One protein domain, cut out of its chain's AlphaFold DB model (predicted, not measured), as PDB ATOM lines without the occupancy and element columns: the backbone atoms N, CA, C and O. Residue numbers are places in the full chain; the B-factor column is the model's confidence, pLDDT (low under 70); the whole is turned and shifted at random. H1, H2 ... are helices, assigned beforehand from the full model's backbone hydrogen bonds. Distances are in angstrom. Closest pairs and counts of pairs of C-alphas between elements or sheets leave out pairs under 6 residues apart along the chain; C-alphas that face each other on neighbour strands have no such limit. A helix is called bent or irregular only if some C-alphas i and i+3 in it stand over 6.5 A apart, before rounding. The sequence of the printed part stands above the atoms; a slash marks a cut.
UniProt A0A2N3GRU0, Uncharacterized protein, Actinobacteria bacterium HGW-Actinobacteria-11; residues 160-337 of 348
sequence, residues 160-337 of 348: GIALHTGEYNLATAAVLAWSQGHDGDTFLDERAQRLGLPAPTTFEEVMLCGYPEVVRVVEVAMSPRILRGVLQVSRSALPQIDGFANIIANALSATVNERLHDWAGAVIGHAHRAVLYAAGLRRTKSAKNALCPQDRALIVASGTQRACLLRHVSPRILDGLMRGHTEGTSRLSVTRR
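AT A GLANCE: This is residues 160 to 337 of the 348 residues of an uncharacterized protein of Actinobacteria bacterium HGW-Actinobacteria-11 (UniProt A0A2N3GRU0). One long helix, H6, runs like a spine through an elongated body of helices, with a cluster at each end. Its first part is packed by H1 and H5, to which H3, H4 and H2 are added, while its last part is packed by H7 and the short H8 and H9. H2 lies at one far end of the body and the loop of residues 280 to 293 at the other. The printed part has 178 residues with ten named helices, H1 to H10 in order along the chain, and no named strand; the class is all helix. The whole is compact, with a radius of gyration of the C-alphas of 17.9 A, and spans 58 by 34 by 21 A.

IN THESE COORDINATES: Begin with the longest helix, H6, residues 258 to 279: find C-alpha 258 at (195.093, 143.913, 129.613), from where it runs 31.3 A to C-alpha 279 at (171.077, 135.958, 148.083). Before it in the chain come H5, residues 238 to 251, 20.2 A long, and H4, residues 224 to 230. Further back you find H3, residues 203 to 221, 17.8 A long; it is irregular, with C-alphas 209 and 212 8.7 A apart and a kink of 101 degrees near residue 210. H2 is residues 187 to 194, and H1, residues 167 to 180, begins at C-alpha 167, (187.084, 124.833, 137.004), and is 20.0 A long. After H6 come H7, residues 294 to 304, 15.0 A long, and three helices of four residues each: H8, residues 308 to 311, H9, residues 315 to 318, and H10, residues 332 to 335.

HOW THE PARTS SIT: Start at H6, the hub, which touches five helices. With residues 259 to 264 alone it touches H1, residues 174 to 180 alone, at a shallow tilt of 29 degrees, opposite ways; the closest C-alphas are those of Trp 178 and Leu 260, 4.7 A. With residues 260 to 268 alone it touches H5 at a steep tilt of 60 degrees, closest at Ile 241 and Gly 265, 5.4 A between C-alphas. Further along, residues 274 to 279 alone touch H7 at a steep tilt of 53 degrees, with the C-alphas of Ala 278 and Ala 297 5.0 A apart. H8 touches H6 at Ala 271 and Leu 309, 6.9 A between these closest C-alphas, and H9 touches it at Ala 279 and Leu 318, 5.8 A. Walking outward, H1 and H3 touch, only just about perpendicular at 73 degrees, closest at the C-alphas of Ala 171 and Val 214, 5.6 A. H2 and H3 form a helical hairpin, the closest C-alphas being those of Leu 188 and Cys 209, 5.3 A; H4 and H5 form another, closest at Val 230 and Gln 240, 4.8 A. H10 touches no helix but is near H7, and H2 and H6 are apart. The helix packing is mostly crossed, the lines of touching helices standing mostly at wide angles: of the 7 pairs that touch among H1 to H7, 2 are at a shallow tilt, H1 with H6 at 29 degrees and H2 with H3 at 28 degrees. Every O i to N i+4 pair is within hydrogen-bond range in H1, H2, H5, H6 and H7, against 13 of 15 in H3 and 2 of 3 in H4; H8, H9 and H10 are too short for such a pair.

THE WHOLE: The two C-alphas farthest apart are those of Arg 194 and Asn 289, 59.5 A. The printed part, residues 160 to 337, has no cut. Look for the two long links, H6 to H7 with 14 residues and H9 to H10 with 13. The mean pLDDT of the printed part is 91.8, and no printed residue is under 70; in H10 the mean is 77.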
ATOM      1  N   GLY A 160     186.653 118.607 145.435       89.44
ATOM      2  CA  GLY A 160     185.588 118.311 144.480       89.44
ATOM      3  C   GLY A 160     185.846 118.861 143.082       89.44
ATOM      4  O   GLY A 160     184.891 118.994 142.322       89.44
ATOM      5  N   ILE A 161     187.101 119.179 142.754       91.69
ATOM      6  CA  ILE A 161     187.509 119.717 141.457       91.69
ATOM      7  C   ILE A 161     188.079 118.578 140.608       91.69
ATOM      8  O   ILE A 161     189.079 117.958 140.969       91.69
ATOM      9  N   ALA A 162     187.449 118.310 139.467       91.12
ATOM     10  CA  ALA A 162     187.879 117.316 138.489       91.12
ATOM     11  C   ALA A 162     187.755 117.881 137.063       91.12
ATOM     12  O   ALA A 162     187.191 118.945 136.847       91.12
ATOM     13  N   LEU A 163     188.270 117.172 136.058       91.19
ATOM     14  CA  LEU A 163     188.295 117.686 134.678       91.19
ATOM     15  C   LEU A 163     186.911 118.038 134.111       91.19
ATOM     16  O   LEU A 163     186.800 118.954 133.312       91.19
ATOM     17  N   HIS A 164     185.865 117.328 134.531       88.81
ATOM     18  CA  HIS A 164     184.495 117.541 134.059       88.81
ATOM     19  C   HIS A 164     183.727 118.583 134.885       88.81
ATOM     20  O   HIS A 164     182.600 118.915 134.542       88.81
ATOM     21  N   THR A 165     184.291 119.092 135.986       90.12
ATOM     22  CA  THR A 165     183.561 120.025 136.856       90.12
ATOM     23  C   THR A 165     183.627 121.465 136.356       90.12
ATOM     24  O   THR A 165     182.809 122.278 136.770       90.12
ATOM     25  N   GLY A 166     184.514 121.790 135.411       92.56
ATOM     26  CA  GLY A 166     184.522 123.080 134.714       92.56
ATOM     27  C   GLY A 166     185.453 124.151 135.291       92.56
ATOM     28  O   GLY A 166     185.672 125.175 134.650       92.56
ATOM     29  N   GLU A 167     186.055 123.935 136.462       95.88
ATOM     30  CA  GLU A 167     187.084 124.833 137.004       95.88
ATOM     31  C   GLU A 167     188.336 124.848 136.116       95.88
ATOM     32  O   GLU A 167     188.954 125.897 135.947       95.88
ATOM     33  N   TYR A 168     188.681 123.705 135.512       96.69
ATOM     34  CA  TYR A 168     189.762 123.621 134.528       96.69
ATOM     35  C   TYR A 168     189.438 124.419 133.269       96.69
ATOM     36  O   TYR A 168     190.285 125.180 132.826       96.69
ATOM     37  N   ASN A 169     188.212 124.322 132.749       97.12
ATOM     38  CA  ASN A 169     187.753 125.099 131.597       97.12
ATOM     39  C   ASN A 169     187.829 126.620 131.840       97.12
ATOM     40  O   ASN A 169     188.147 127.396 130.935       97.12
ATOM     41  N   LEU A 170     187.541 127.063 133.069       97.62
ATOM     42  CA  LEU A 170     187.685 128.470 133.444       97.62
ATOM     43  C   LEU A 170     189.167 128.863 133.555       97.62
ATOM     44  O   LEU A 170     189.574 129.901 133.046       97.62
ATOM     45  N   ALA A 171     190.000 128.023 134.171       98.25
ATOM     46  CA  ALA A 171     191.434 128.286 134.286       98.25
ATOM     47  C   ALA A 171     192.157 128.282 132.930       98.25
ATOM     48  O   ALA A 171     193.041 129.109 132.716       98.25
ATOM     49  N   THR A 172     191.770 127.417 131.989       98.38
ATOM     50  CA  THR A 172     192.285 127.462 130.613       98.38
ATOM     51  C   THR A 172     191.896 128.748 129.906       98.38
ATOM     52  O   THR A 172     192.720 129.294 129.184       98.38
ATOM     53  N   ALA A 173     190.682 129.266 130.137       98.25
ATOM     54  CA  ALA A 173     190.272 130.557 129.587       98.25
ATOM     55  C   ALA A 173     191.161 131.694 130.116       98.25
ATOM     56  O   ALA A 173     191.584 132.542 129.339       98.25
ATOM     57  N   ALA A 174     191.522 131.663 131.403       98.25
ATOM     58  CA  ALA A 174     192.448 132.628 132.000       98.25
ATOM     59  C   ALA A 174     193.851 132.558 131.379       98.25
ATOM     60  O   ALA A 174     194.440 133.578 131.026       98.25
ATOM     61  N   VAL A 175     194.382 131.339 131.242       98.44
ATOM     62  CA  VAL A 175     195.702 131.078 130.652       98.44
ATOM     63  C   VAL A 175     195.742 131.518 129.188       98.44
ATOM     64  O   VAL A 175     196.705 132.158 128.770       98.44
ATOM     65  N   LEU A 176     194.681 131.233 128.431       98.19
ATOM     66  CA  LEU A 176     194.550 131.665 127.045       98.19
ATOM     67  C   LEU A 176     194.411 133.189 126.935       98.19
ATOM     68  O   LEU A 176     195.082 133.792 126.105       98.19
ATOM     69  N   ALA A 177     193.596 133.822 127.784       97.94
ATOM     70  CA  ALA A 177     193.445 135.278 127.808       97.94
ATOM     71  C   ALA A 177     194.788 135.972 128.075       97.94
ATOM     72  O   ALA A 177     195.144 136.909 127.364       97.94
ATOM     73  N   TRP A 178     195.562 135.467 129.044       98.19
ATOM     74  CA  TRP A 178     196.922 135.940 129.284       98.19
ATOM     75  C   TRP A 178     197.811 135.747 128.052       98.19
ATOM     76  O   TRP A 178     198.437 136.705 127.612       98.19
ATOM     77  N   SER A 179     197.835 134.552 127.461       97.38
ATOM     78  CA  SER A 179     198.689 134.261 126.304       97.38
ATOM     79  C   SER A 179     198.403 135.184 125.118       97.38
ATOM     80  O   SER A 179     199.322 135.739 124.533       97.38
ATOM     81  N   GLN A 180     197.127 135.435 124.822       95.75
ATOM     82  CA  GLN A 180     196.713 136.297 123.714       95.75
ATOM     83  C   GLN A 180     197.013 137.788 123.926       95.75
ATOM     84  O   GLN A 180     196.930 138.568 122.979       95.75
ATOM     85  N   GLY A 181     197.238 138.208 125.172       94.62
ATOM     86  CA  GLY A 181     197.597 139.583 125.520       94.62
ATOM     87  C   GLY A 181     199.091 139.766 125.767       94.62
ATOM     88  O   GLY A 181     199.483 140.807 126.289       94.62
ATOM     89  N   HIS A 182     199.907 138.737 125.524       93.69
ATOM     90  CA  HIS A 182     201.349 138.799 125.700       93.69
ATOM     91  C   HIS A 182     202.029 139.132 124.373       93.69
ATOM     92  O   HIS A 182     201.677 138.574 123.335       93.69
ATOM     93  N   ASP A 183     203.016 140.024 124.421       87.19
ATOM     94  CA  ASP A 183     203.834 140.343 123.258       87.19
ATOM     95  C   ASP A 183     204.975 139.321 123.152       87.19
ATOM     96  O   ASP A 183     205.870 139.290 123.998       87.19
ATOM     97  N   GLY A 184     204.950 138.495 122.105       87.25
ATOM     98  CA  GLY A 184     205.972 137.482 121.821       87.25
ATOM     99  C   GLY A 184     205.530 136.047 122.108       87.25
ATOM    100  O   GLY A 184     204.380 135.791 122.462       87.25
ATOM    101  N   ASP A 185     206.460 135.108 121.926       88.75
ATOM    102  CA  ASP A 185     206.189 133.680 122.102       88.75
ATOM    103  C   ASP A 185     205.924 133.357 123.576       88.75
ATOM    104  O   ASP A 185     206.711 133.685 124.468       88.75
ATOM    105  N   THR A 186     204.804 132.687 123.842       95.19
ATOM    106  CA  THR A 186     204.455 132.232 125.187       95.19
ATOM    107  C   THR A 186     204.828 130.768 125.392       95.19
ATOM    108  O   THR A 186     205.049 130.008 124.449       95.19
ATOM    109  N   PHE A 187     204.792 130.301 126.647       94.94
ATOM    110  CA  PHE A 187     204.981 128.875 126.932       94.94
ATOM    111  C   PHE A 187     203.935 127.979 126.243       94.94
ATOM    112  O   PHE A 187     204.185 126.779 126.099       94.94
ATOM    113  N   LEU A 188     202.758 128.510 125.874       96.50
ATOM    114  CA  LEU A 188     201.761 127.765 125.106       96.50
ATOM    115  C   LEU A 188     202.237 127.579 123.668       96.50
ATOM    116  O   LEU A 188     202.231 126.447 123.187       96.50
ATOM    117  N   ASP A 189     202.704 128.653 123.037       95.25
ATOM    118  CA  ASP A 189     203.173 128.658 121.649       95.25
ATOM    119  C   ASP A 189     204.405 127.764 121.489       95.25
ATOM    120  O   ASP A 189     204.418 126.853 120.659       95.25
ATOM    121  N   GLU A 190     205.391 127.912 122.376       95.06
ATOM    122  CA  GLU A 190     206.603 127.087 122.389       95.06
ATOM    123  C   GLU A 190     206.302 125.586 122.542       95.06
ATOM    124  O   GLU A 190     207.006 124.721 122.012       95.06
ATOM    125  N   ARG A 191     205.289 125.232 123.342       95.12
ATOM    126  CA  ARG A 191     204.910 123.829 123.571       95.12
ATOM    127  C   ARG A 191     204.060 123.287 122.431       95.12
ATOM    128  O   ARG A 191     204.282 122.141 122.044       95.12
ATOM    129  N   ALA A 192     203.157 124.088 121.873       95.38
ATOM    130  CA  ALA A 192     202.391 123.726 120.689       95.38
ATOM    131  C   ALA A 192     203.320 123.460 119.499       95.38
ATOM    132  O   ALA A 192     203.243 122.395 118.888       95.38
ATOM    133  N   GLN A 193     204.294 124.345 119.261       94.81
ATOM    134  CA  GLN A 193     205.290 124.184 118.202       94.81
ATOM    135  C   GLN A 193     206.104 122.893 118.369       94.81
ATOM    136  O   GLN A 193     206.275 122.141 117.410       94.81
ATOM    137  N   ARG A 194     206.550 122.573 119.592       93.75
ATOM    138  CA  ARG A 194     207.254 121.308 119.885       93.75
ATOM    139  C   ARG A 194     206.409 120.061 119.639       93.75
ATOM    140  O   ARG A 194     206.968 118.999 119.378       93.75
ATOM    141  N   LEU A 195     205.090 120.178 119.750       92.50
ATOM    142  CA  LEU A 195     204.139 119.102 119.474       92.50
ATOM    143  C   LEU A 195     203.663 119.091 118.012       92.50
ATOM    144  O   LEU A 195     202.882 118.216 117.646       92.50
ATOM    145  N   GLY A 196     204.126 120.031 117.178       93.25
ATOM    146  CA  GLY A 196     203.674 120.180 115.793       93.25
ATOM    147  C   GLY A 196     202.214 120.626 115.675       93.25
ATOM    148  O   GLY A 196     201.554 120.295 114.694       93.25
ATOM    149  N   LEU A 197     201.699 121.328 116.686       91.25
ATOM    150  CA  LEU A 197     200.327 121.826 116.750       91.25
ATOM    151  C   LEU A 197     200.267 123.318 116.383       91.25
ATOM    152  O   LEU A 197     201.246 124.038 116.603       91.25
ATOM    153  N   PRO A 198     199.128 123.804 115.852       91.62
ATOM    154  CA  PRO A 198     198.882 125.239 115.736       91.62
ATOM    155  C   PRO A 198     198.804 125.901 117.122       91.62
ATOM    156  O   PRO A 198     198.724 125.222 118.148       91.62
ATOM    157  N   ALA A 199     198.794 127.238 117.141       91.50
ATOM    158  CA  ALA A 199     198.594 128.010 118.365       91.50
ATOM    159  C   ALA A 199     197.311 127.544 119.097       91.50
ATOM    160  O   ALA A 199     196.254 127.478 118.460       91.50
ATOM    161  N   PRO A 200     197.374 127.206 120.402       95.00
ATOM    162  CA  PRO A 200     196.232 126.658 121.131       95.00
ATOM    163  C   PRO A 200     195.044 127.622 121.189       95.00
ATOM    164  O   PRO A 200     195.190 128.767 121.612       95.00
ATOM    165  N   THR A 201     193.848 127.148 120.835       94.25
ATOM    166  CA  THR A 201     192.610 127.956 120.903       94.25
ATOM    167  C   THR A 201     191.469 127.265 121.642       94.25
ATOM    168  O   THR A 201     190.533 127.926 122.094       94.25
ATOM    169  N   THR A 202     191.549 125.947 121.806       94.81
ATOM    170  CA  THR A 202     190.526 125.125 122.465       94.81
ATOM    171  C   THR A 202     190.914 124.743 123.893       94.81
ATOM    172  O   THR A 202     192.076 124.848 124.299       94.81
ATOM    173  N   PHE A 203     189.938 124.265 124.674       95.56
ATOM    174  CA  PHE A 203     190.183 123.733 126.014       95.56
ATOM    175  C   PHE A 203     191.229 122.612 125.992       95.56
ATOM    176  O   PHE A 203     192.159 122.608 126.799       95.56
ATOM    177  N   GLU A 204     191.096 121.669 125.061       95.12
ATOM    178  CA  GLU A 204     191.946 120.490 124.961       95.12
ATOM    179  C   GLU A 204     193.389 120.856 124.595       95.12
ATOM    180  O   GLU A 204     194.323 120.326 125.202       95.12
ATOM    181  N   GLU A 205     193.584 121.790 123.660       95.50
ATOM    182  CA  GLU A 205     194.909 122.262 123.238       95.50
ATOM    183  C   GLU A 205     195.601 123.077 124.335       95.50
ATOM    184  O   GLU A 205     196.784 122.861 124.615       95.50
ATOM    185  N   VAL A 206     194.870 123.984 124.997       97.50
ATOM    186  CA  VAL A 206     195.412 124.786 126.105       97.50
ATOM    187  C   VAL A 206     195.724 123.890 127.299       97.50
ATOM    188  O   VAL A 206     196.763 124.070 127.930       97.50
ATOM    189  N   MET A 207     194.889 122.888 127.599       97.06
ATOM    190  CA  MET A 207     195.219 121.884 128.610       97.06
ATOM    191  C   MET A 207     196.478 121.110 128.229       97.06
ATOM    192  O   MET A 207     197.354 120.970 129.073       97.06
ATOM    193  N   LEU A 208     196.598 120.626 126.991       96.38
ATOM    194  CA  LEU A 208     197.754 119.847 126.541       96.38
ATOM    195  C   LEU A 208     199.058 120.655 126.636       96.38
ATOM    196  O   LEU A 208     200.056 120.165 127.168       96.38
ATOM    197  N   CYS A 209     199.043 121.900 126.162       96.56
ATOM    198  CA  CYS A 209     200.231 122.749 126.126       96.56
ATOM    199  C   CYS A 209     200.511 123.404 127.486       96.56
ATOM    200  O   CYS A 209     201.662 123.543 127.885       96.56
ATOM    201  N   GLY A 210     199.486 123.770 128.248       96.50
ATOM    202  CA  GLY A 210     199.586 124.526 129.499       96.50
ATOM    203  C   GLY A 210     199.292 123.730 130.768       96.50
ATOM    204  O   GLY A 210     199.012 124.346 131.793       96.50
ATOM    205  N   TYR A 211     199.300 122.389 130.737       97.31
ATOM    206  CA  TYR A 211     198.772 121.571 131.842       97.31
ATOM    207  C   TYR A 211     199.281 121.978 133.237       97.31
ATOM    208  O   TYR A 211     198.454 122.186 134.131       97.31
ATOM    209  N   PRO A 212     200.603 122.146 133.461       97.38
ATOM    210  CA  PRO A 212     201.096 122.545 134.773       97.38
ATOM    211  C   PRO A 212     200.601 123.919 135.223       97.38
ATOM    212  O   PRO A 212     200.299 124.108 136.399       97.38
ATOM    213  N   GLU A 213     200.535 124.879 134.309       98.25
ATOM    214  CA  GLU A 213     200.086 126.247 134.548       98.25
ATOM    215  C   GLU A 213     198.599 126.278 134.886       98.25
ATOM    216  O   GLU A 213     198.213 126.865 135.896       98.25
ATOM    217  N   VAL A 214     197.774 125.573 134.110       98.44
ATOM    218  CA  VAL A 214     196.330 125.490 134.347       98.44
ATOM    219  C   VAL A 214     196.046 124.873 135.718       98.44
ATOM    220  O   VAL A 214     195.252 125.424 136.480       98.44
ATOM    221  N   VAL A 215     196.721 123.775 136.082       98.19
ATOM    222  CA  VAL A 215     196.547 123.153 137.409       98.19
ATOM    223  C   VAL A 215     196.936 124.119 138.532       98.19
ATOM    224  O   VAL A 215     196.191 124.227 139.508       98.19
ATOM    225  N   ARG A 216     198.041 124.867 138.394       97.88
ATOM    226  CA  ARG A 216     198.441 125.890 139.382       97.88
ATOM    227  C   ARG A 216     197.401 127.002 139.506       97.88
ATOM    228  O   ARG A 216     197.064 127.400 140.621       97.88
ATOM    229  N   VAL A 217     196.860 127.479 138.384       98.31
ATOM    230  CA  VAL A 217     195.787 128.482 138.385       98.31
ATOM    231  C   VAL A 217     194.563 127.948 139.124       98.31
ATOM    232  O   VAL A 217     194.071 128.624 140.024       98.31
ATOM    233  N   VAL A 218     194.107 126.724 138.837       97.75
ATOM    234  CA  VAL A 218     192.984 126.099 139.559       97.75
ATOM    235  C   VAL A 218     193.274 126.001 141.060       97.75
ATOM    236  O   VAL A 218     192.436 126.375 141.885       97.75
ATOM    237  N   GLU A 219     194.458 125.522 141.433       96.38
ATOM    238  CA  GLU A 219     194.865 125.346 142.829       96.38
ATOM    239  C   GLU A 219     194.744 126.635 143.640       96.38
ATOM    240  O   GLU A 219     194.104 126.633 144.705       96.38
ATOM    241  N   VAL A 220     195.282 127.730 143.102       95.06
ATOM    242  CA  VAL A 220     195.351 129.021 143.786       95.06
ATOM    243  C   VAL A 220     194.044 129.806 143.650       95.06
ATOM    244  O   VAL A 220     193.471 130.220 144.667       95.06
ATOM    245  N   ALA A 221     193.541 129.986 142.426       94.25
ATOM    246  CA  ALA A 221     192.383 130.833 142.133       94.25
ATOM    247  C   ALA A 221     191.087 130.274 142.730       94.25
ATOM    248  O   ALA A 221     190.257 131.038 143.215       94.25
ATOM    249  N   MET A 222     190.939 128.944 142.788       93.44
ATOM    250  CA  MET A 222     189.750 128.318 143.375       93.44
ATOM    251  C   MET A 222     189.837 128.190 144.899       93.44
ATOM    252  O   MET A 222     188.943 127.612 145.526       93.44
ATOM    253  N   SER A 223     190.942 128.617 145.524       91.25
ATOM    254  CA  SER A 223     191.142 128.403 146.958       91.25
ATOM    255  C   SER A 223     190.113 129.193 147.783       91.25
ATOM    256  O   SER A 223     189.842 130.362 147.488       91.25
ATOM    257  N   PRO A 224     189.558 128.619 148.871       86.75
ATOM    258  CA  PRO A 224     188.564 129.316 149.690       86.75
ATOM    259  C   PRO A 224     189.055 130.660 150.242       86.75
ATOM    260  O   PRO A 224     188.259 131.578 150.439       86.75
ATOM    261  N   ARG A 225     190.369 130.790 150.487       88.38
ATOM    262  CA  ARG A 225     190.994 132.034 150.953       88.38
ATOM    263  C   ARG A 225     190.897 133.135 149.900       88.38
ATOM    264  O   ARG A 225     190.482 134.237 150.246       88.38
ATOM    265  N   ILE A 226     191.261 132.836 148.653       91.81
ATOM    266  CA  ILE A 226     191.200 133.803 147.553       91.81
ATOM    267  C   ILE A 226     189.748 134.133 147.221       91.81
ATOM    268  O   ILE A 226     189.370 135.304 147.224       91.81
ATOM    269  N   LEU A 227     188.901 133.113 147.061       91.56
ATOM    270  CA  LEU A 227     187.491 133.303 146.717       91.56
ATOM    271  C   LEU A 227     186.712 134.095 147.769       91.56
ATOM    272  O   LEU A 227     185.847 134.895 147.422       91.56
ATOM    273  N   ARG A 228     187.049 133.946 149.057       87.00
ATOM    274  CA  ARG A 228     186.468 134.782 150.116       87.00
ATOM    275  C   ARG A 228     186.781 136.264 149.924       87.00
ATOM    276  O   ARG A 228     186.001 137.071 150.411       87.00
ATOM    277  N   GLY A 229     187.909 136.621 149.316       85.75
ATOM    278  CA  GLY A 229     188.288 138.009 149.053       85.75
ATOM    279  C   GLY A 229     187.628 138.572 147.798       85.75
ATOM    280  O   GLY A 229     187.073 139.662 147.861       85.75
ATOM    281  N   VAL A 230     187.661 137.816 146.696       88.88
ATOM    282  CA  VAL A 230     187.274 138.308 145.357       88.88
ATOM    283  C   VAL A 230     185.775 138.222 145.056       88.88
ATOM    284  O   VAL A 230     185.302 138.787 144.074       88.88
ATOM    285  N   LEU A 231     185.004 137.530 145.901       89.19
ATOM    286  CA  LEU A 231     183.546 137.427 145.781       89.19
ATOM    287  C   LEU A 231     182.795 138.262 146.837       89.19
ATOM    288  O   LEU A 231     181.621 138.013 147.119       89.19
ATOM    289  N   GLN A 232     183.453 139.261 147.438       88.94
ATOM    290  CA  GLN A 232     182.814 140.179 148.384       88.94
ATOM    291  C   GLN A 232     182.074 141.285 147.642       88.94
ATOM    292  O   GLN A 232     182.605 142.370 147.412       88.94
ATOM    293  N   VAL A 233     180.804 141.024 147.338       89.50
ATOM    294  CA  VAL A 233     179.935 141.963 146.609       89.50
ATOM    295  C   VAL A 233     179.658 143.275 147.360       89.50
ATOM    296  O   VAL A 233     179.181 144.231 146.766       89.50
ATOM    297  N   SER A 234     179.941 143.346 148.666       85.88
ATOM    298  CA  SER A 234     179.819 144.578 149.459       85.88
ATOM    299  C   SER A 234     181.002 145.538 149.292       85.88
ATOM    300  O   SER A 234     180.958 146.656 149.799       85.88
ATOM    301  N   ARG A 235     182.072 145.109 148.617       87.12
ATOM    302  CA  ARG A 235     183.262 145.916 148.334       87.12
ATOM    303  C   ARG A 235     183.313 146.275 146.855       87.12
ATOM    304  O   ARG A 235     182.744 145.576 146.024       87.12
ATOM    305  N   SER A 236     184.057 147.333 146.532       89.12
ATOM    306  CA  SER A 236     184.345 147.685 145.137       89.12
ATOM    307  C   SER A 236     184.946 146.492 144.390       89.12
ATOM    308  O   SER A 236     185.798 145.780 144.932       89.12
ATOM    309  N   ALA A 237     184.492 146.269 143.156       91.62
ATOM    310  CA  ALA A 237     184.978 145.186 142.312       91.62
ATOM    311  C   ALA A 237     186.401 145.446 141.797       91.62
ATOM    312  O   ALA A 237     187.154 144.492 141.653       91.62
ATOM    313  N   LEU A 238     186.807 146.707 141.594       93.81
ATOM    314  CA  LEU A 238     188.097 147.037 140.966       93.81
ATOM    315  C   LEU A 238     189.302 146.417 141.706       93.81
ATOM    316  O   LEU A 238     190.006 145.618 141.091       93.81
ATOM    317  N   PRO A 239     189.484 146.597 143.035       94.00
ATOM    318  CA  PRO A 239     190.602 145.957 143.736       94.00
ATOM    319  C   PRO A 239     190.506 144.423 143.779       94.00
ATOM    320  O   PRO A 239     191.509 143.737 143.970       94.00
ATOM    321  N   GLN A 240     189.293 143.869 143.653       94.88
ATOM    322  CA  GLN A 240     189.082 142.420 143.597       94.88
ATOM    323  C   GLN A 240     189.528 141.859 142.243       94.88
ATOM    324  O   GLN A 240     190.145 140.796 142.218       94.88
ATOM    325  N   ILE A 241     189.264 142.586 141.155       97.00
ATOM    326  CA  ILE A 241     189.717 142.266 139.796       97.00
ATOM    327  C   ILE A 241     191.243 142.315 139.741       97.00
ATOM    328  O   ILE A 241     191.863 141.315 139.384       97.00
ATOM    329  N   ASP A 242     191.846 143.414 140.207       96.12
ATOM    330  CA  ASP A 242     193.304 143.575 140.247       96.12
ATOM    331  C   ASP A 242     193.961 142.451 141.057       96.12
ATOM    332  O   ASP A 242     194.924 141.820 140.619       96.12
ATOM    333  N   GLY A 243     193.426 142.164 142.246       95.25
ATOM    334  CA  GLY A 243     193.929 141.095 143.101       95.25
ATOM    335  C   GLY A 243     193.824 139.719 142.442       95.25
ATOM    336  O   GLY A 243     194.770 138.934 142.510       95.25
ATOM    337  N   PHE A 244     192.700 139.424 141.785       96.94
ATOM    338  CA  PHE A 244     192.478 138.139 141.126       96.94
ATOM    339  C   PHE A 244     193.389 137.947 139.908       96.94
ATOM    340  O   PHE A 244     194.036 136.904 139.799       96.94
ATOM    341  N   ALA A 245     193.515 138.963 139.049       98.00
ATOM    342  CA  ALA A 245     194.416 138.938 137.900       98.00
ATOM    343  C   ALA A 245     195.878 138.742 138.337       98.00
ATOM    344  O   ALA A 245     196.573 137.879 137.798       98.00
ATOM    345  N   ASN A 246     196.325 139.458 139.376       97.50
ATOM    346  CA  ASN A 246     197.678 139.313 139.923       97.50
ATOM    347  C   ASN A 246     197.946 137.908 140.473       97.50
ATOM    348  O   ASN A 246     199.026 137.355 140.277       97.50
ATOM    349  N   ILE A 247     196.975 137.302 141.158       97.31
ATOM    350  CA  ILE A 247     197.101 135.926 141.660       97.31
ATOM    351  C   ILE A 247     197.313 134.938 140.510       97.31
ATOM    352  O   ILE A 247     198.155 134.046 140.621       97.31
ATOM    353  N   ILE A 248     196.567 135.102 139.416       98.00
ATOM    354  CA  ILE A 248     196.686 134.244 138.237       98.00
ATOM    355  C   ILE A 248     198.038 134.464 137.563       98.00
ATOM    356  O   ILE A 248     198.769 133.498 137.380       98.00
ATOM    357  N   ALA A 249     198.421 135.712 137.285       97.81
ATOM    358  CA  ALA A 249     199.711 136.034 136.679       97.81
ATOM    359  C   ALA A 249     200.892 135.469 137.494       97.81
ATOM    360  O   ALA A 249     201.774 134.813 136.942       97.81
ATOM    361  N   ASN A 250     200.845 135.586 138.825       97.62
ATOM    362  CA  ASN A 250     201.845 134.987 139.712       97.62
ATOM    363  C   ASN A 250     201.900 133.453 139.598       97.62
ATOM    364  O   ASN A 250     202.987 132.878 139.581       97.62
ATOM    365  N   ALA A 251     200.755 132.769 139.475       96.94
ATOM    366  CA  ALA A 251     200.717 131.317 139.259       96.94
ATOM    367  C   ALA A 251     201.335 130.898 137.907       96.94
ATOM    368  O   ALA A 251     201.860 129.783 137.774       96.94
ATOM    369  N   LEU A 252     201.309 131.805 136.928       96.94
ATOM    370  CA  LEU A 252     201.957 131.668 135.624       96.94
ATOM    371  C   LEU A 252     203.429 132.102 135.629       96.94
ATOM    372  O   LEU A 252     204.110 131.885 134.636       96.94
ATOM    373  N   SER A 253     203.939 132.649 136.741       95.56
ATOM    374  CA  SER A 253     205.260 133.302 136.800       95.56
ATOM    375  C   SER A 253     205.398 134.431 135.769       95.56
ATOM    376  O   SER A 253     206.443 134.592 135.148       95.56
ATOM    377  N   ALA A 254     204.322 135.199 135.588       95.44
ATOM    378  CA  ALA A 254     204.203 136.264 134.604       95.44
ATOM    379  C   ALA A 254     203.632 137.548 135.228       95.44
ATOM    380  O   ALA A 254     203.246 137.579 136.399       95.44
ATOM    381  N   THR A 255     203.556 138.612 134.430       95.75
ATOM    382  CA  THR A 255     202.872 139.863 134.781       95.75
ATOM    383  C   THR A 255     201.452 139.893 134.222       95.75
ATOM    384  O   THR A 255     201.134 139.212 133.245       95.75
ATOM    385  N   VAL A 256     200.586 140.694 134.848       97.44
ATOM    386  CA  VAL A 256     199.232 140.952 134.338       97.44
ATOM    387  C   VAL A 256     199.323 141.756 133.040       97.44
ATOM    388  O   VAL A 256     200.076 142.724 132.969       97.44
ATOM    389  N   ASN A 257     198.538 141.363 132.038       97.81
ATOM    390  CA  ASN A 257     198.278 142.142 130.829       97.81
ATOM    391  C   ASN A 257     196.790 142.512 130.740       97.81
ATOM    392  O   ASN A 257     195.975 142.024 131.526       97.81
ATOM    393  N   GLU A 258     196.449 143.379 129.787       97.94
ATOM    394  CA  GLU A 258     195.093 143.913 129.613       97.94
ATOM    395  C   GLU A 258     194.056 142.799 129.414       97.94
ATOM    396  O   GLU A 258     193.064 142.751 130.133       97.94
ATOM    397  N   ARG A 259     194.335 141.810 128.552       98.00
ATOM    398  CA  ARG A 259     193.402 140.698 128.305       98.00
ATOM    399  C   ARG A 259     193.128 139.842 129.541       98.00
ATOM    400  O   ARG A 259     191.988 139.435 129.760       98.00
ATOM    401  N   LEU A 260     194.147 139.548 130.353       98.38
ATOM    402  CA  LEU A 260     193.959 138.822 131.611       98.38
ATOM    403  C   LEU A 260     193.160 139.653 132.623       98.38
ATOM    404  O   LEU A 260     192.338 139.097 133.356       98.38
ATOM    405  N   HIS A 261     193.401 140.965 132.672       98.31
ATOM    406  CA  HIS A 261     192.665 141.886 133.538       98.31
ATOM    407  C   HIS A 261     191.185 141.969 133.146       98.31
ATOM    408  O   HIS A 261     190.324 141.741 133.997       98.31
ATOM    409  N   ASP A 262     190.889 142.152 131.861       98.38
ATOM    410  CA  ASP A 262     189.528 142.176 131.319       98.38
ATOM    411  C   ASP A 262     188.789 140.862 131.576       98.38
ATOM    412  O   ASP A 262     187.642 140.854 132.039       98.38
ATOM    413  N   TRP A 263     189.463 139.731 131.342       98.06
ATOM    414  CA  TRP A 263     188.917 138.411 131.646       98.06
ATOM    415  C   TRP A 263     188.599 138.271 133.141       98.06
ATOM    416  O   TRP A 263     187.504 137.828 133.506       98.06
ATOM    417  N   ALA A 264     189.504 138.708 134.024       97.69
ATOM    418  CA  ALA A 264     189.259 138.706 135.463       97.69
ATOM    419  C   ALA A 264     188.066 139.609 135.821       97.69
ATOM    420  O   ALA A 264     187.223 139.217 136.632       97.69
ATOM    421  N   GLY A 265     187.940 140.768 135.173       97.69
ATOM    422  CA  GLY A 265     186.794 141.669 135.276       97.69
ATOM    423  C   GLY A 265     185.471 140.982 134.953       97.69
ATOM    424  O   GLY A 265     184.531 141.022 135.755       97.69
ATOM    425  N   ALA A 266     185.417 140.288 133.817       97.69
ATOM    426  CA  ALA A 266     184.241 139.546 133.382       97.69
ATOM    427  C   ALA A 266     183.861 138.437 134.378       97.69
ATOM    428  O   ALA A 266     182.695 138.340 134.771       97.69
ATOM    429  N   VAL A 267     184.839 137.650 134.839       96.56
ATOM    430  CA  VAL A 267     184.626 136.531 135.773       96.56
ATOM    431  C   VAL A 267     184.164 137.007 137.143       96.56
ATOM    432  O   VAL A 267     183.187 136.479 137.680       96.56
ATOM    433  N   ILE A 268     184.811 138.026 137.708       95.75
ATOM    434  CA  ILE A 268     184.402 138.595 138.996       95.75
ATOM    435  C   ILE A 268     183.013 139.224 138.882       95.75
ATOM    436  O   ILE A 268     182.159 138.965 139.732       95.75
ATOM    437  N   GLY A 269     182.740 139.967 137.807       95.19
ATOM    438  CA  GLY A 269     181.417 140.528 137.544       95.19
ATOM    439  C   GLY A 269     180.331 139.453 137.428       95.19
ATOM    440  O   GLY A 269     179.272 139.576 138.048       95.19
ATOM    441  N   HIS A 270     180.587 138.375 136.682       95.81
ATOM    442  CA  HIS A 270     179.675 137.237 136.553       95.81
ATOM    443  C   HIS A 270     179.433 136.553 137.906       95.81
ATOM    444  O   HIS A 270     178.287 136.369 138.326       95.81
ATOM    445  N   ALA A 271     180.493 136.268 138.658       94.56
ATOM    446  CA  ALA A 271     180.374 135.630 139.959       94.56
ATOM    447  C   ALA A 271     179.660 136.521 140.994       94.56
ATOM    448  O   ALA A 271     178.860 136.019 141.784       94.56
ATOM    449  N   HIS A 272     179.866 137.843 140.968       94.75
ATOM    450  CA  HIS A 272     179.125 138.798 141.804       94.75
ATOM    451  C   HIS A 272     177.626 138.776 141.487       94.75
ATOM    452  O   HIS A 272     176.808 138.702 142.409       94.75
ATOM    453  N   ARG A 273     177.246 138.749 140.199       93.69
ATOM    454  CA  ARG A 273     175.841 138.572 139.789       93.69
ATOM    455  C   ARG A 273     175.268 137.258 140.314       93.69
ATOM    456  O   ARG A 273     174.167 137.255 140.861       93.69
ATOM    457  N   ALA A 274     176.024 136.165 140.237       94.75
ATOM    458  CA  ALA A 274     175.589 134.870 140.754       94.75
ATOM    459  C   ALA A 274     175.430 134.859 142.290       94.75
ATOM    460  O   ALA A 274     174.498 134.241 142.811       94.75
ATOM    461  N   VAL A 275     176.289 135.574 143.029       94.88
ATOM    462  CA  VAL A 275     176.166 135.756 144.489       94.88
ATOM    463  C   VAL A 275     174.899 136.539 144.841       94.88
ATOM    464  O   VAL A 275     174.141 136.117 145.717       94.88
ATOM    465  N   LEU A 276     174.626 137.644 144.142       93.50
ATOM    466  CA  LEU A 276     173.399 138.424 144.334       93.50
ATOM    467  C   LEU A 276     172.151 137.610 143.964       93.50
ATOM    468  O   LEU A 276     171.160 137.632 144.699       93.50
ATOM    469  N   TYR A 277     172.224 136.818 142.889       94.25
ATOM    470  CA  TYR A 277     171.168 135.880 142.518       94.25
ATOM    471  C   TYR A 277     170.883 134.890 143.656       94.25
ATOM    472  O   TYR A 277     169.730 134.739 144.071       94.25
ATOM    473  N   ALA A 278     171.936 134.281 144.216       93.56
ATOM    474  CA  ALA A 278     171.842 133.355 145.341       93.56
ATOM    475  C   ALA A 278     171.203 134.002 146.581       93.56
ATOM    476  O   ALA A 278     170.330 133.398 147.206       93.56
ATOM    477  N   ALA A 279     171.600 135.232 146.925       92.94
ATOM    478  CA  ALA A 279     171.077 135.958 148.083       92.94
ATOM    479  C   ALA A 279     169.556 136.195 148.004       92.94
ATOM    480  O   ALA A 279     168.882 136.235 149.038       92.94
ATOM    481  N   GLY A 280     169.013 136.317 146.789       92.31
ATOM    482  CA  GLY A 280     167.587 136.521 146.540       92.31
ATOM    483  C   GLY A 280     166.746 135.250 146.367       92.31
ATOM    484  O   GLY A 280     165.521 135.347 146.249       92.31
ATOM    485  N   LEU A 281     167.345 134.054 146.366       93.06
ATOM    486  CA  LEU A 281     166.617 132.817 146.057       93.06
ATOM    487  C   LEU A 281     165.549 132.469 147.104       93.06
ATOM    488  O   LEU A 281     165.774 132.521 148.317       93.06
ATOM    489  N   ARG A 282     164.386 132.007 146.635       92.19
ATOM    490  CA  ARG A 282     163.269 131.529 147.462       92.19
ATOM    491  C   ARG A 282     163.282 130.012 147.631       92.19
ATOM    492  O   ARG A 282     163.739 129.246 146.778       92.19
ATOM    493  N   ARG A 283     162.770 129.537 148.768       88.06
ATOM    494  CA  ARG A 283     162.814 128.116 149.162       88.06
ATOM    495  C   ARG A 283     162.088 127.188 148.179       88.06
ATOM    496  O   ARG A 283     162.463 126.016 148.075       88.06
ATOM    497  N   THR A 284     161.058 127.694 147.508       89.00
ATOM    498  CA  THR A 284     160.252 127.010 146.487       89.00
ATOM    499  C   THR A 284     159.760 128.027 145.458       89.00
ATOM    500  O   THR A 284     159.748 129.222 145.743       89.00
ATOM    501  N   LYS A 285     159.294 127.559 144.290       86.06
ATOM    502  CA  LYS A 285     158.664 128.399 143.249       86.06
ATOM    503  C   LYS A 285     157.447 129.201 143.734       86.06
ATOM    504  O   LYS A 285     157.180 130.269 143.210       86.06
ATOM    505  N   SER A 286     156.729 128.699 144.736       85.81
ATOM    506  CA  SER A 286     155.540 129.344 145.311       85.81
ATOM    507  C   SER A 286     155.830 130.227 146.531       85.81
ATOM    508  O   SER A 286     154.935 130.913 147.024       85.81
ATOM    509  N   ALA A 287     157.053 130.200 147.069       85.12
ATOM    510  CA  ALA A 287     157.390 130.937 148.278       85.12
ATOM    511  C   ALA A 287     157.651 132.416 147.970       85.12
ATOM    512  O   ALA A 287     158.657 132.743 147.352       85.12
ATOM    513  N   LYS A 288     156.799 133.314 148.481       81.25
ATOM    514  CA  LYS A 288     156.970 134.771 148.318       81.25
ATOM    515  C   LYS A 288     158.076 135.340 149.219       81.25
ATOM    516  O   LYS A 288     158.975 136.040 148.753       81.25
ATOM    517  N   ASN A 289     158.054 134.969 150.502       84.75
ATOM    518  CA  ASN A 289     158.929 135.561 151.527       84.75
ATOM    519  C   ASN A 289     159.939 134.569 152.127       84.75
ATOM    520  O   ASN A 289     160.904 134.978 152.766       84.75
ATOM    521  N   ALA A 290     159.744 133.258 151.933       88.12
ATOM    522  CA  ALA A 290     160.625 132.254 152.523       88.12
ATOM    523  C   ALA A 290     161.903 132.091 151.692       88.12
ATOM    524  O   ALA A 290     161.884 131.518 150.598       88.12
ATOM    525  N   LEU A 291     163.020 132.573 152.233       88.00
ATOM    526  CA  LEU A 291     164.333 132.477 151.606       88.00
ATOM    527  C   LEU A 291     164.853 131.040 151.562       88.00
ATOM    528  O   LEU A 291     164.558 130.197 152.414       88.00
ATOM    529  N   CYS A 292     165.650 130.767 150.537       89.50
ATOM    530  CA  CYS A 292     166.385 129.526 150.416       89.50
ATOM    531  C   CYS A 292     167.516 129.479 151.465       89.50
ATOM    532  O   CYS A 292     168.218 130.475 151.638       89.50
ATOM    533  N   PRO A 293     167.741 128.345 152.154       88.88
ATOM    534  CA  PRO A 293     168.930 128.175 152.988       88.88
ATOM    535  C   PRO A 293     170.210 128.449 152.187       88.88
ATOM    536  O   PRO A 293     170.339 127.939 151.075       88.88
ATOM    537  N   GLN A 294     171.156 129.206 152.751       89.06
ATOM    538  CA  GLN A 294     172.337 129.721 152.037       89.06
ATOM    539  C   GLN A 294     173.145 128.633 151.311       89.06
ATOM    540  O   GLN A 294     173.503 128.808 150.150       89.06
ATOM    541  N   ASP A 295     173.367 127.476 151.944       85.75
ATOM    542  CA  ASP A 295     174.036 126.331 151.307       85.75
ATOM    543  C   ASP A 295     173.342 125.881 150.021       85.75
ATOM    544  O   ASP A 295     173.983 125.635 149.002       85.75
ATOM    545  N   ARG A 296     172.012 125.776 150.069       87.19
ATOM    546  CA  ARG A 296     171.203 125.380 148.917       87.19
ATOM    547  C   ARG A 296     171.155 126.496 147.881       87.19
ATOM    548  O   ARG A 296     171.161 126.194 146.695       87.19
ATOM    549  N   ALA A 297     171.110 127.752 148.317       90.25
ATOM    550  CA  ALA A 297     171.118 128.903 147.430       90.25
ATOM    551  C   ALA A 297     172.392 128.940 146.575       90.25
ATOM    552  O   ALA A 297     172.286 129.055 145.361       90.25
ATOM    553  N   LEU A 298     173.568 128.736 147.180       89.88
ATOM    554  CA  LEU A 298     174.836 128.687 146.447       89.88
ATOM    555  C   LEU A 298     174.914 127.509 145.472       89.88
ATOM    556  O   LEU A 298     175.381 127.690 144.356       89.88
ATOM    557  N   ILE A 299     174.420 126.324 145.850       88.31
ATOM    558  CA  ILE A 299     174.367 125.169 144.935       88.31
ATOM    559  C   ILE A 299     173.509 125.499 143.716       88.31
ATOM    560  O   ILE A 299     173.957 125.325 142.586       88.31
ATOM    561  N   VAL A 300     172.289 125.997 143.944       90.06
ATOM    562  CA  VAL A 300     171.366 126.326 142.854       90.06
ATOM    563  C   VAL A 300     171.945 127.430 141.980       90.06
ATOM    564  O   VAL A 300     171.998 127.257 140.772       90.06
ATOM    565  N   ALA A 301     172.441 128.514 142.575       92.06
ATOM    566  CA  ALA A 301     173.050 129.606 141.831       92.06
ATOM    567  C   ALA A 301     174.261 129.145 141.009       92.06
ATOM    568  O   ALA A 301     174.348 129.490 139.840       92.06
ATOM    569  N   SER A 302     175.143 128.308 141.569       91.00
ATOM    570  CA  SER A 302     176.318 127.800 140.842       91.00
ATOM    571  C   SER A 302     175.967 126.952 139.616       91.00
ATOM    572  O   SER A 302     176.746 126.906 138.670       91.00
ATOM    573  N   GLY A 303     174.816 126.271 139.636       89.44
ATOM    574  CA  GLY A 303     174.311 125.515 138.492       89.44
ATOM    575  C   GLY A 303     173.553 126.408 137.515       89.44
ATOM    576  O   GLY A 303     173.890 126.466 136.343       89.44
ATOM    577  N   THR A 304     172.558 127.149 138.002       90.38
ATOM    578  CA  THR A 304     171.667 127.969 137.166       90.38
ATOM    579  C   THR A 304     172.385 129.124 136.484       90.38
ATOM    580  O   THR A 304     172.090 129.417 135.335       90.38
ATOM    581  N   GLN A 305     173.311 129.780 137.182       92.81
ATOM    582  CA  GLN A 305     174.096 130.873 136.611       92.81
ATOM    583  C   GLN A 305     175.367 130.365 135.935       92.81
ATOM    584  O   GLN A 305     176.109 131.177 135.420       92.81
ATOM    585  N   ARG A 306     175.646 129.049 135.962       93.12
ATOM    586  CA  ARG A 306     176.922 128.476 135.510       93.12
ATOM    587  C   ARG A 306     178.126 129.238 136.087       93.12
ATOM    588  O   ARG A 306     179.041 129.589 135.369       93.12
ATOM    589  N   ALA A 307     178.119 129.472 137.401       92.81
ATOM    590  CA  ALA A 307     179.184 130.190 138.103       92.81
ATOM    591  C   ALA A 307     179.978 129.216 138.984       92.81
ATOM    592  O   ALA A 307     179.585 128.924 140.124       92.81
ATOM    593  N   CYS A 308     181.081 128.664 138.469       90.75
ATOM    594  CA  CYS A 308     181.766 127.548 139.137       90.75
ATOM    595  C   CYS A 308     182.456 127.978 140.447       90.75
ATOM    596  O   CYS A 308     182.490 127.207 141.410       90.75
ATOM    597  N   LEU A 309     182.877 129.246 140.554       92.19
ATOM    598  CA  LEU A 309     183.514 129.804 141.755       92.19
ATOM    599  C   LEU A 309     182.633 129.684 143.016       92.19
ATOM    600  O   LEU A 309     183.138 129.486 144.124       92.19
ATOM    601  N   LEU A 310     181.302 129.736 142.869       91.31
ATOM    602  CA  LEU A 310     180.357 129.641 143.993       91.31
ATOM    603  C   LEU A 310     180.359 128.259 144.674       91.31
ATOM    604  O   LEU A 310     179.880 128.108 145.805       91.31
ATOM    605  N   ARG A 311     180.901 127.233 144.017       88.75
ATOM    606  CA  ARG A 311     180.976 125.870 144.566       88.75
ATOM    607  C   ARG A 311     181.975 125.776 145.717       88.75
ATOM    608  O   ARG A 311     181.783 124.958 146.615       88.75
ATOM    609  N   HIS A 312     182.950 126.683 145.739       88.88
ATOM    610  CA  HIS A 312     184.103 126.667 146.643       88.88
ATOM    611  C   HIS A 312     184.018 127.702 147.774       88.88
ATOM    612  O   HIS A 312     184.870 127.722 148.664       88.88
ATOM    613  N   VAL A 313     182.982 128.552 147.787       88.19
ATOM    614  CA  VAL A 313     182.792 129.577 148.829       88.19
ATOM    615  C   VAL A 313     181.918 129.127 149.993       88.19
ATOM    616  O   VAL A 313     180.955 128.360 149.861       88.19
ATOM    617  N   SER A 314     182.223 129.694 151.162       86.69
ATOM    618  CA  SER A 314     181.407 129.554 152.364       86.69
ATOM    619  C   SER A 314     180.024 130.202 152.183       86.69
ATOM    620  O   SER A 314     179.951 131.310 151.654       86.69
ATOM    621  N   PRO A 315     178.937 129.592 152.704       87.06
ATOM    622  CA  PRO A 315     177.599 130.204 152.773       87.06
ATOM    623  C   PRO A 315     177.568 131.605 153.369       87.06
ATOM    624  O   PRO A 315     176.749 132.425 152.962       87.06
ATOM    625  N   ARG A 316     178.503 131.884 154.286       87.81
ATOM    626  CA  ARG A 316     178.650 133.175 154.964       87.81
ATOM    627  C   ARG A 316     178.900 134.340 154.013       87.81
ATOM    628  O   ARG A 316     178.728 135.486 154.397       87.81
ATOM    629  N   ILE A 317     179.287 134.072 152.764       88.38
ATOM    630  CA  ILE A 317     179.397 135.117 151.743       88.38
ATOM    631  C   ILE A 317     178.054 135.801 151.446       88.38
ATOM    632  O   ILE A 317     178.034 136.911 150.929       88.38
ATOM    633  N   LEU A 318     176.937 135.154 151.796       87.62
ATOM    634  CA  LEU A 318     175.584 135.692 151.668       87.62
ATOM    635  C   LEU A 318     175.107 136.454 152.920       87.62
ATOM    636  O   LEU A 318     173.955 136.899 152.967       87.62
ATOM    637  N   ASP A 319     175.938 136.565 153.959       86.00
ATOM    638  CA  ASP A 319     175.591 137.284 155.185       86.00
ATOM    639  C   ASP A 319     175.572 138.797 154.938       86.00
ATOM    640  O   ASP A 319     176.424 139.344 154.243       86.00
ATOM    641  N   GLY A 320     174.578 139.490 155.501       79.44
ATOM    642  CA  GLY A 320     174.461 140.951 155.406       79.44
ATOM    643  C   GLY A 320     174.107 141.507 154.021       79.44
ATOM    644  O   GLY A 320     173.901 142.711 153.900       79.44
ATOM    645  N   LEU A 321     173.995 140.670 152.984       85.50
ATOM    646  CA  LEU A 321     173.594 141.121 151.652       85.50
ATOM    647  C   LEU A 321     172.113 141.493 151.608       85.50
ATOM    648  O   LEU A 321     171.264 140.756 152.120       85.50
ATOM    649  N   MET A 322     171.804 142.607 150.938       73.31
ATOM    650  CA  MET A 322     170.431 143.009 150.644       73.31
ATOM    651  C   MET A 322     169.755 141.952 149.767       73.31
ATOM    652  O   MET A 322     170.238 141.603 148.690       73.31
ATOM    653  N   ARG A 323     168.629 141.416 150.247       75.31
ATOM    654  CA  ARG A 323     167.976 140.243 149.651       75.31
ATOM    655  C   ARG A 323     166.818 140.665 148.756       75.31
ATOM    656  O   ARG A 323     165.666 140.681 149.188       75.31
ATOM    657  N   GLY A 324     167.135 140.987 147.503       74.56
ATOM    658  CA  GLY A 324     166.129 141.155 146.452       74.56
ATOM    659  C   GLY A 324     165.271 139.894 146.264       74.56
ATOM    660  O   GLY A 324     165.565 138.818 146.795       74.56
ATOM    661  N   HIS A 325     164.169 140.001 145.524       80.81
ATOM    662  CA  HIS A 325     163.447 138.816 145.062       80.81
ATOM    663  C   HIS A 325     164.039 138.363 143.726       80.81
ATOM    664  O   HIS A 325     164.034 139.138 142.778       80.81
ATOM    665  N   THR A 326     164.520 137.121 143.646       82.62
ATOM    666  CA  THR A 326     164.937 136.507 142.375       82.62
ATOM    667  C   THR A 326     163.934 135.430 141.975       82.62
ATOM    668  O   THR A 326     162.825 135.756 141.559       82.62
ATOM    669  N   GLU A 327     164.265 134.159 142.169       86.25
ATOM    670  CA  GLU A 327     163.453 133.018 141.747       86.25
ATOM    671  C   GLU A 327     163.260 132.002 142.870       86.25
ATOM    672  O   GLU A 327     163.958 132.001 143.887       86.25
ATOM    673  N   GLY A 328     162.308 131.088 142.685       84.75
ATOM    674  CA  GLY A 328     162.100 129.973 143.597       84.75
ATOM    675  C   GLY A 328     162.824 128.700 143.178       84.75
ATOM    676  O   GLY A 328     162.815 128.292 142.021       84.75
ATOM    677  N   THR A 329     163.412 128.018 144.157       85.25
ATOM    678  CA  THR A 329     164.248 126.839 143.908       85.25
ATOM    679  C   THR A 329     163.444 125.559 143.640       85.25
ATOM    680  O   THR A 329     162.442 125.265 144.300       85.25
ATOM    681  N   SER A 330     163.936 124.740 142.703       84.19
ATOM    682  CA  SER A 330     163.468 123.365 142.457       84.19
ATOM    683  C   SER A 330     163.733 122.447 143.650       84.19
ATOM    684  O   SER A 330     164.608 122.726 144.469       84.19
ATOM    685  N   ARG A 331     162.998 121.329 143.762       81.75
ATOM    686  CA  ARG A 331     163.152 120.357 144.866       81.75
ATOM    687  C   ARG A 331     164.613 119.926 145.042       81.75
ATOM    688  O   ARG A 331     165.327 119.730 144.064       81.75
ATOM    689  N   LEU A 332     165.019 119.694 146.294       76.94
ATOM    690  CA  LEU A 332     166.386 119.282 146.639       76.94
ATOM    691  C   LEU A 332     166.867 118.047 145.865       76.94
ATOM    692  O   LEU A 332     168.030 117.983 145.481       76.94
ATOM    693  N   SER A 333     165.987 117.072 145.628       76.62
ATOM    694  CA  SER A 333     166.308 115.866 144.855       76.62
ATOM    695  C   SER A 333     166.705 116.167 143.408       76.62
ATOM    696  O   SER A 333     167.563 115.476 142.873       76.62
ATOM    697  N   VAL A 334     166.118 117.205 142.806       77.31
ATOM    698  CA  VAL A 334     166.422 117.658 141.442       77.31
ATOM    699  C   VAL A 334     167.743 118.415 141.438       77.31
ATOM    700  O   VAL A 334     168.665 118.035 140.732       77.31
ATOM    701  N   THR A 335     167.887 119.412 142.317       75.38
ATOM    702  CA  THR A 335     169.090 120.264 142.379       75.38
ATOM    703  C   THR A 335     170.368 119.490 142.706       75.38
ATOM    704  O   THR A 335     171.458 119.929 142.377       75.38
ATOM    705  N   ARG A 336     170.254 118.343 143.388       72.19
ATOM    706  CA  ARG A 336     171.395 117.472 143.723       72.19
ATOM    707  C   ARG A 336     171.879 116.614 142.555       72.19
ATOM    708  O   ARG A 336     172.936 116.011 142.674       72.19
ATOM    709  N   ARG A 337     171.067 116.481 141.508       74.00
ATOM    710  CA  ARG A 337     171.356 115.664 140.323       74.00
ATOM    711  C   ARG A 337     171.639 116.515 139.090       74.00
ATOM    712  O   ARG A 337     171.858 115.954 138.026       74.00
TER     713      ARG A 337